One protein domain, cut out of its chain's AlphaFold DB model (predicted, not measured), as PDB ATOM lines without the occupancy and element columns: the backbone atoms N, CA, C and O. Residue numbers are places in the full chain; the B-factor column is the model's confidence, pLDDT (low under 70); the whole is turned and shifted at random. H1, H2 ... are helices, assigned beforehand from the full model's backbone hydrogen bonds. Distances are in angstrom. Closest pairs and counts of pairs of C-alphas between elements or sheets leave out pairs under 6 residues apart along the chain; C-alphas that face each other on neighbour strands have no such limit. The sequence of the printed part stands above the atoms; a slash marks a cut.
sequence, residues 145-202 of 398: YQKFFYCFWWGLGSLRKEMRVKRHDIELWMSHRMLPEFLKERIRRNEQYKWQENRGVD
ATOM      1  N   TYR A 145       5.691 -54.372  -1.863       55.35
ATOM      2  CA  TYR A 145       6.496 -53.192  -1.535       55.35
ATOM      3  C   TYR A 145       5.865 -51.913  -2.083       55.35
ATOM      4  O   TYR A 145       5.796 -50.939  -1.354       55.35
ATOM      5  N   GLN A 146       5.322 -51.905  -3.302       60.83
ATOM      6  CA  GLN A 146       4.612 -50.739  -3.838       60.83
ATOM      7  C   GLN A 146       3.364 -50.447  -3.019       60.83
ATOM      8  O   GLN A 146       3.155 -49.296  -2.663       60.83
ATOM      9  N   LYS A 147       2.575 -51.470  -2.656       63.95
ATOM     10  CA  LYS A 147       1.409 -51.289  -1.776       63.95
ATOM     11  C   LYS A 147       1.817 -50.722  -0.418       63.95
ATOM     12  O   LYS A 147       1.225 -49.760   0.048       63.95
ATOM     13  N   PHE A 148       2.848 -51.291   0.196       64.02
ATOM     14  CA  PHE A 148       3.360 -50.882   1.496       64.02
ATOM     15  C   PHE A 148       3.936 -49.470   1.443       64.02
ATOM     16  O   PHE A 148       3.523 -48.633   2.231       64.02
ATOM     17  N   PHE A 149       4.825 -49.174   0.491       66.70
ATOM     18  CA  PHE A 149       5.392 -47.844   0.290       66.70
ATOM     19  C   PHE A 149       4.317 -46.828  -0.059       66.70
ATOM     20  O   PHE A 149       4.367 -45.734   0.479       66.70
ATOM     21  N   TYR A 150       3.330 -47.170  -0.890       71.72
ATOM     22  CA  TYR A 150       2.213 -46.283  -1.192       71.72
ATOM     23  C   TYR A 150       1.370 -46.014   0.052       71.72
ATOM     24  O   TYR A 150       1.203 -44.856   0.411       71.72
ATOM     25  N   CYS A 151       0.890 -47.044   0.758       72.63
ATOM     26  CA  CYS A 151       0.090 -46.876   1.976       72.63
ATOM     27  C   CYS A 151       0.868 -46.128   3.064       72.63
ATOM     28  O   CYS A 151       0.324 -45.247   3.724       72.63
ATOM     29  N   PHE A 152       2.154 -46.437   3.218       72.70
ATOM     30  CA  PHE A 152       3.050 -45.747   4.134       72.70
ATOM     31  C   PHE A 152       3.241 -44.284   3.728       72.70
ATOM     32  O   PHE A 152       3.074 -43.398   4.557       72.70
ATOM     33  N   TRP A 153       3.536 -44.008   2.455       76.86
ATOM     34  CA  TRP A 153       3.716 -42.655   1.922       76.86
ATOM     35  C   TRP A 153       2.434 -41.832   2.006       76.86
ATOM     36  O   TRP A 153       2.477 -40.658   2.367       76.86
ATOM     37  N   TRP A 154       1.290 -42.456   1.738       77.11
ATOM     38  CA  TRP A 154      -0.028 -41.850   1.841       77.11
ATOM     39  C   TRP A 154      -0.383 -41.552   3.300       77.11
ATOM     40  O   TRP A 154      -0.780 -40.429   3.605       77.11
ATOM     41  N   GLY A 155      -0.132 -42.486   4.224       76.44
ATOM     42  CA  GLY A 155      -0.306 -42.278   5.664       76.44
ATOM     43  C   GLY A 155       0.593 -41.167   6.217       76.44
ATOM     44  O   GLY A 155       0.111 -40.242   6.872       76.44
ATOM     45  N   LEU A 156       1.890 -41.185   5.882       75.53
ATOM     46  CA  LEU A 156       2.835 -40.128   6.264       75.53
ATOM     47  C   LEU A 156       2.454 -38.779   5.638       75.53
ATOM     48  O   LEU A 156       2.578 -37.727   6.267       75.53
ATOM     49  N   GLY A 157       2.000 -38.809   4.386       77.51
ATOM     50  CA  GLY A 157       1.528 -37.653   3.641       77.51
ATOM     51  C   GLY A 157       0.278 -37.040   4.263       77.51
ATOM     52  O   GLY A 157       0.213 -35.819   4.376       77.51
ATOM     53  N   SER A 158      -0.671 -37.866   4.708       78.12
ATOM     54  CA  SER A 158      -1.896 -37.437   5.388       78.12
ATOM     55  C   SER A 158      -1.576 -36.740   6.709       78.12
ATOM     56  O   SER A 158      -1.945 -35.580   6.882       78.12
ATOM     57  N   LEU A 159      -0.760 -37.367   7.565       73.45
ATOM     58  CA  LEU A 159      -0.292 -36.773   8.827       73.45
ATOM     59  C   LEU A 159       0.430 -35.433   8.596       73.45
ATOM     60  O   LEU A 159       0.185 -34.447   9.291       73.45
ATOM     61  N   ARG A 160       1.294 -35.353   7.573       76.45
ATOM     62  CA  ARG A 160       1.981 -34.102   7.197       76.45
ATOM     63  C   ARG A 160       1.043 -33.037   6.628       76.45
ATOM     64  O   ARG A 160       1.361 -31.853   6.726       76.45
ATOM     65  N   LYS A 161      -0.039 -33.415   5.942       80.14
ATOM     66  CA  LYS A 161      -1.041 -32.471   5.418       80.14
ATOM     67  C   LYS A 161      -1.858 -31.896   6.571       80.14
ATOM     68  O   LYS A 161      -1.926 -30.678   6.687       80.14
ATOM     69  N   GLU A 162      -2.365 -32.752   7.449       79.56
ATOM     70  CA  GLU A 162      -3.124 -32.358   8.639       79.56
ATOM     71  C   GLU A 162      -2.313 -31.423   9.545       79.56
ATOM     72  O   GLU A 162      -2.770 -30.330   9.882       79.56
ATOM     73  N   MET A 163      -1.054 -31.774   9.830       79.04
ATOM     74  CA  MET A 163      -0.144 -30.926  10.604       79.04
ATOM     75  C   MET A 163       0.086 -29.556   9.945       79.04
ATOM     76  O   MET A 163       0.150 -28.539  10.636       79.04
ATOM     77  N   ARG A 164       0.225 -29.501   8.612       84.03
ATOM     78  CA  ARG A 164       0.426 -28.239   7.881       84.03
ATOM     79  C   ARG A 164      -0.807 -27.348   7.922       84.03
ATOM     80  O   ARG A 164      -0.646 -26.153   8.150       84.03
ATOM     81  N   VAL A 165      -1.994 -27.921   7.726       85.88
ATOM     82  CA  VAL A 165      -3.267 -27.190   7.813       85.88
ATOM     83  C   VAL A 165      -3.443 -26.639   9.223       85.88
ATOM     84  O   VAL A 165      -3.542 -25.429   9.391       85.88
ATOM     85  N   LYS A 166      -3.313 -27.490  10.247       85.70
ATOM     86  CA  LYS A 166      -3.426 -27.071  11.648       85.70
ATOM     87  C   LYS A 166      -2.418 -25.980  12.016       85.70
ATOM     88  O   LYS A 166      -2.776 -24.996  12.655       85.70
ATOM     89  N   ARG A 167      -1.159 -26.105  11.580       87.47
ATOM     90  CA  ARG A 167      -0.133 -25.074  11.810       87.47
ATOM     91  C   ARG A 167      -0.476 -23.758  11.112       87.47
ATOM     92  O   ARG A 167      -0.249 -22.702  11.692       87.47
ATOM     93  N   HIS A 168      -1.001 -23.812   9.890       90.91
ATOM     94  CA  HIS A 168      -1.418 -22.622   9.157       90.91
ATOM     95  C   HIS A 168      -2.577 -21.906   9.859       90.91
ATOM     96  O   HIS A 168      -2.486 -20.701  10.084       90.91
ATOM     97  N   ASP A 169      -3.598 -22.649  10.287       92.15
ATOM     98  CA  ASP A 169      -4.757 -22.104  11.001       92.15
ATOM     99  C   ASP A 169      -4.346 -21.440  12.321       92.15
ATOM    100  O   ASP A 169      -4.813 -20.347  12.647       92.15
ATOM    101  N   ILE A 170      -3.416 -22.055  13.058       89.78
ATOM    102  CA  ILE A 170      -2.877 -21.495  14.301       89.78
ATOM    103  C   ILE A 170      -2.085 -20.209  14.030       89.78
ATOM    104  O   ILE A 170      -2.292 -19.219  14.728       89.78
ATOM    105  N   GLU A 171      -1.203 -20.169  13.027       92.32
ATOM    106  CA  GLU A 171      -0.455 -18.945  12.687       92.32
ATOM    107  C   GLU A 171      -1.383 -17.821  12.211       92.32
ATOM    108  O   GLU A 171      -1.232 -16.670  12.635       92.32
ATOM    109  N   LEU A 172      -2.387 -18.148  11.390       93.97
ATOM    110  CA  LEU A 172      -3.403 -17.195  10.961       93.97
ATOM    111  C   LEU A 172      -4.164 -16.648  12.173       93.97
ATOM    112  O   LEU A 172      -4.276 -15.433  12.330       93.97
ATOM    113  N   TRP A 173      -4.588 -17.515  13.093       94.68
ATOM    114  CA  TRP A 173      -5.235 -17.114  14.342       94.68
ATOM    115  C   TRP A 173      -4.336 -16.217  15.213       94.68
ATOM    116  O   TRP A 173      -4.790 -15.177  15.694       94.68
ATOM    117  N   MET A 174      -3.049 -16.550  15.369       94.38
ATOM    118  CA  MET A 174      -2.094 -15.740  16.138       94.38
ATOM    119  C   MET A 174      -1.851 -14.364  15.507       94.38
ATOM    120  O   MET A 174      -1.729 -13.371  16.230       94.38
ATOM    121  N   SER A 175      -1.780 -14.294  14.173       92.32
ATOM    122  CA  SER A 175      -1.648 -13.027  13.444       92.32
ATOM    123  C   SER A 175      -2.902 -12.165  13.575       92.32
ATOM    124  O   SER A 175      -2.800 -10.984  13.894       92.32
ATOM    125  N   HIS A 176      -4.080 -12.776  13.435       95.81
ATOM    126  CA  HIS A 176      -5.364 -12.093  13.524       95.81
ATOM    127  C   HIS A 176      -5.593 -11.504  14.921       95.81
ATOM    128  O   HIS A 176      -6.172 -10.432  15.070       95.81
ATOM    129  N   ARG A 177      -5.086 -12.178  15.959       94.99
ATOM    130  CA  ARG A 177      -5.135 -11.714  17.351       94.99
ATOM    131  C   ARG A 177      -3.982 -10.783  17.745       94.99
ATOM    132  O   ARG A 177      -3.929 -10.388  18.905       94.99
ATOM    133  N   MET A 178      -3.079 -10.441  16.819       93.24
ATOM    134  CA  MET A 178      -1.913  -9.571  17.053       93.24
ATOM    135  C   MET A 178      -1.093  -9.979  18.288       93.24
ATOM    136  O   MET A 178      -0.672  -9.138  19.082       93.24
ATOM    137  N   LEU A 179      -0.889 -11.286  18.485       94.07
ATOM    138  CA  LEU A 179      -0.160 -11.765  19.657       94.07
ATOM    139  C   LEU A 179       1.305 -11.286  19.628       94.07
ATOM    140  O   LEU A 179       1.918 -11.258  18.556       94.07
ATOM    141  N   PRO A 180       1.903 -10.957  20.786       95.37
ATOM    142  CA  PRO A 180       3.317 -10.608  20.851       95.37
ATOM    143  C   PRO A 180       4.198 -11.832  20.555       95.37
ATOM    144  O   PRO A 180       3.839 -12.965  20.889       95.37
ATOM    145  N   GLU A 181       5.372 -11.619  19.952       93.83
ATOM    146  CA  GLU A 181       6.192 -12.714  19.407       93.83
ATOM    147  C   GLU A 181       6.645 -13.717  20.475       93.83
ATOM    148  O   GLU A 181       6.547 -14.922  20.267       93.83
ATOM    149  N   PHE A 182       7.000 -13.248  21.678       96.56
ATOM    150  CA  PHE A 182       7.365 -14.139  22.787       96.56
ATOM    151  C   PHE A 182       6.241 -15.129  23.147       96.56
ATOM    152  O   PHE A 182       6.514 -16.246  23.594       96.56
ATOM    153  N   LEU A 183       4.971 -14.733  22.971       95.50
ATOM    154  CA  LEU A 183       3.816 -15.586  23.228       95.50
ATOM    155  C   LEU A 183       3.578 -16.551  22.065       95.50
ATOM    156  O   LEU A 183       3.324 -17.728  22.316       95.50
ATOM    157  N   LYS A 184       3.736 -16.094  20.815       94.02
ATOM    158  CA  LYS A 184       3.704 -16.985  19.645       94.02
ATOM    159  C   LYS A 184       4.759 -18.080  19.757       94.02
ATOM    160  O   LYS A 184       4.439 -19.249  19.577       94.02
ATOM    161  N   GLU A 185       5.982 -17.738  20.160       94.02
ATOM    162  CA  GLU A 185       7.063 -18.709  20.370       94.02
ATOM    163  C   GLU A 185       6.710 -19.752  21.441       94.02
ATOM    164  O   GLU A 185       7.049 -20.931  21.316       94.02
ATOM    165  N   ARG A 186       6.018 -19.341  22.513       96.54
ATOM    166  CA  ARG A 186       5.525 -20.265  23.548       96.54
ATOM    167  C   ARG A 186       4.443 -21.193  23.004       96.54
ATOM    168  O   ARG A 186       4.478 -22.383  23.307       96.54
ATOM    169  N   ILE A 187       3.523 -20.672  22.196       93.60
ATOM    170  CA  ILE A 187       2.455 -21.459  21.566       93.60
ATOM    171  C   ILE A 187       3.049 -22.464  20.572       93.60
ATOM    172  O   ILE A 187       2.735 -23.646  20.663       93.60
ATOM    173  N   ARG A 188       3.971 -22.040  19.696       91.84
ATOM    174  CA  ARG A 188       4.664 -22.921  18.736       91.84
ATOM    175  C   ARG A 188       5.392 -24.069  19.431       91.84
ATOM    176  O   ARG A 188       5.262 -25.216  19.012       91.84
ATOM    177  N   ARG A 189       6.125 -23.776  20.515       91.50
ATOM    178  CA  ARG A 189       6.808 -24.807  21.317       91.50
ATOM    179  C   ARG A 189       5.826 -25.777  21.968       91.50
ATOM    180  O   ARG A 189       6.068 -26.978  21.952       91.50
ATOM    181  N   ASN A 190       4.719 -25.269  22.506       91.28
ATOM    182  CA  ASN A 190       3.683 -26.101  23.110       91.28
ATOM    183  C   ASN A 190       2.986 -27.003  22.080       91.28
ATOM    184  O   ASN A 190       2.786 -28.183  22.341       91.28
ATOM    185  N   GLU A 191       2.662 -26.483  20.894       86.12
ATOM    186  CA  GLU A 191       2.105 -27.282  19.795       86.12
ATOM    187  C   GLU A 191       3.082 -28.367  19.333       86.12
ATOM    188  O   GLU A 191       2.680 -29.506  19.109       86.12
ATOM    189  N   GLN A 192       4.378 -28.052  19.245       85.01
ATOM    190  CA  GLN A 192       5.401 -29.039  18.900       85.01
ATOM    191  C   GLN A 192       5.517 -30.144  19.959       85.01
ATOM    192  O   GLN A 192       5.627 -31.315  19.596       85.01
ATOM    193  N   TYR A 193       5.455 -29.789  21.245       85.76
ATOM    194  CA  TYR A 193       5.432 -30.749  22.351       85.76
ATOM    195  C   TYR A 193       4.183 -31.641  22.292       85.76
ATOM    196  O   TYR A 193       4.305 -32.864  22.230       85.76
ATOM    197  N   LYS A 194       2.988 -31.043  22.182       82.62
ATOM    198  CA  LYS A 194       1.719 -31.777  22.054       82.62
ATOM    199  C   LYS A 194       1.702 -32.716  20.850       82.62
ATOM    200  O   LYS A 194       1.165 -33.814  20.928       82.62
ATOM    201  N   TRP A 195       2.289 -32.304  19.728       79.96
ATOM    202  CA  TRP A 195       2.397 -33.157  18.545       79.96
ATOM    203  C   TRP A 195       3.295 -34.377  18.783       79.96
ATOM    204  O   TRP A 195       2.984 -35.464  18.302       79.96
ATOM    205  N   GLN A 196       4.399 -34.215  19.516       79.09
ATOM    206  CA  GLN A 196       5.287 -35.328  19.865       79.09
ATOM    207  C   GLN A 196       4.623 -36.314  20.832       79.09
ATOM    208  O   GLN A 196       4.816 -37.518  20.677       79.09
ATOM    209  N   GLU A 197       3.828 -35.807  21.775       80.21
ATOM    210  CA  GLU A 197       3.104 -36.603  22.771       80.21
ATOM    211  C   GLU A 197       1.930 -37.370  22.141       80.21
ATOM    212  O   GLU A 197       1.885 -38.597  22.194       80.21
ATOM    213  N   ASN A 198       1.041 -36.665  21.438       79.63
ATOM    214  CA  ASN A 198      -0.225 -37.228  20.961       79.63
ATOM    215  C   ASN A 198      -0.165 -37.775  19.525       79.63
ATOM    216  O   ASN A 198      -1.109 -38.409  19.061       79.63
ATOM    217  N   ARG A 199       0.897 -37.480  18.759       74.92
ATOM    218  CA  ARG A 199       1.025 -37.821  17.322       74.92
ATOM    219  C   ARG A 199      -0.151 -37.353  16.451       74.92
ATOM    220  O   ARG A 199      -0.469 -37.980  15.444       74.92
ATOM    221  N   GLY A 200      -0.788 -36.251  16.844       71.72
ATOM    222  CA  GLY A 200      -1.959 -35.690  16.165       71.72
ATOM    223  C   GLY A 200      -3.301 -36.260  16.619       71.72
ATOM    224  O   GLY A 200      -4.333 -35.770  16.177       71.72
ATOM    225  N   VAL A 201      -3.305 -37.236  17.525       78.35
ATOM    226  CA  VAL A 201      -4.530 -37.857  18.019       78.35
ATOM    227  C   VAL A 201      -5.056 -37.099  19.232       78.35
ATOM    228  O   VAL A 201      -4.465 -37.109  20.307       78.35
ATOM    229  N   ASP A 202      -6.190 -36.432  19.069       80.92
ATOM    230  CA  ASP A 202      -6.927 -35.870  20.196       80.92
ATOM    231  C   ASP A 202      -7.887 -36.937  20.747       80.92
ATOM    232  O   ASP A 202      -9.019 -37.090  20.276       80.92
TER     233      ASP A 202
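This is residues 145 to 202 of the 398 residues of the protein "Cyclic nucleotide-binding domain-containing protein" of Glycine max (UniProt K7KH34). What would one see first? Two helices make a narrow V: the long H1 runs out to a tight turn, and the shorter H2 folds back from it, with the lines of the two spreading away from that turn. The first part of H1, residues 145 to 158, sticks out as a free arm and makes much of the length. What is it made of, and how large is it? The printed part has 58 residues, with two named helices, H1 then H2, and no named strand; its class is all helix. It is loose, with a radius of gyration of the C-alphas of 14.8 A, and spans 48 by 21 by 17 A.

How do the helices stand to each other? H1, residues 145 to 176, and H2, residues 181 to 198, run opposite ways at a shallow tilt of 29 degrees. How near do they come? They are close but not clearly touching, with 1 pair of C-alphas within 8 A: the closest, those of Met 174 and Lys 184, are 6.9 A apart. What do the backbones show? In H1 and H2 every O i to N i+4 pair is within hydrogen-bond range.

Where does H1 run? It goes from C-alpha 145 at (6.496, -53.192, -1.535) to C-alpha 176 at (-5.364, -12.093, 13.524), 45.3 A. Where does H2 end? From residue 181 it runs 25.4 A to C-alpha 198 at (-0.225, -37.228, 20.961).

Which C-alphas are farthest apart? Those of Tyr 145 and Pro 180, at 48.2 A. Is the printed part whole? It has no cut, and the link from H1 to H2 is tight, with 4 residues. Where is confidence low? Residues 145 to 149 have a pLDDT under 70, and the mean of the printed part is 83.4.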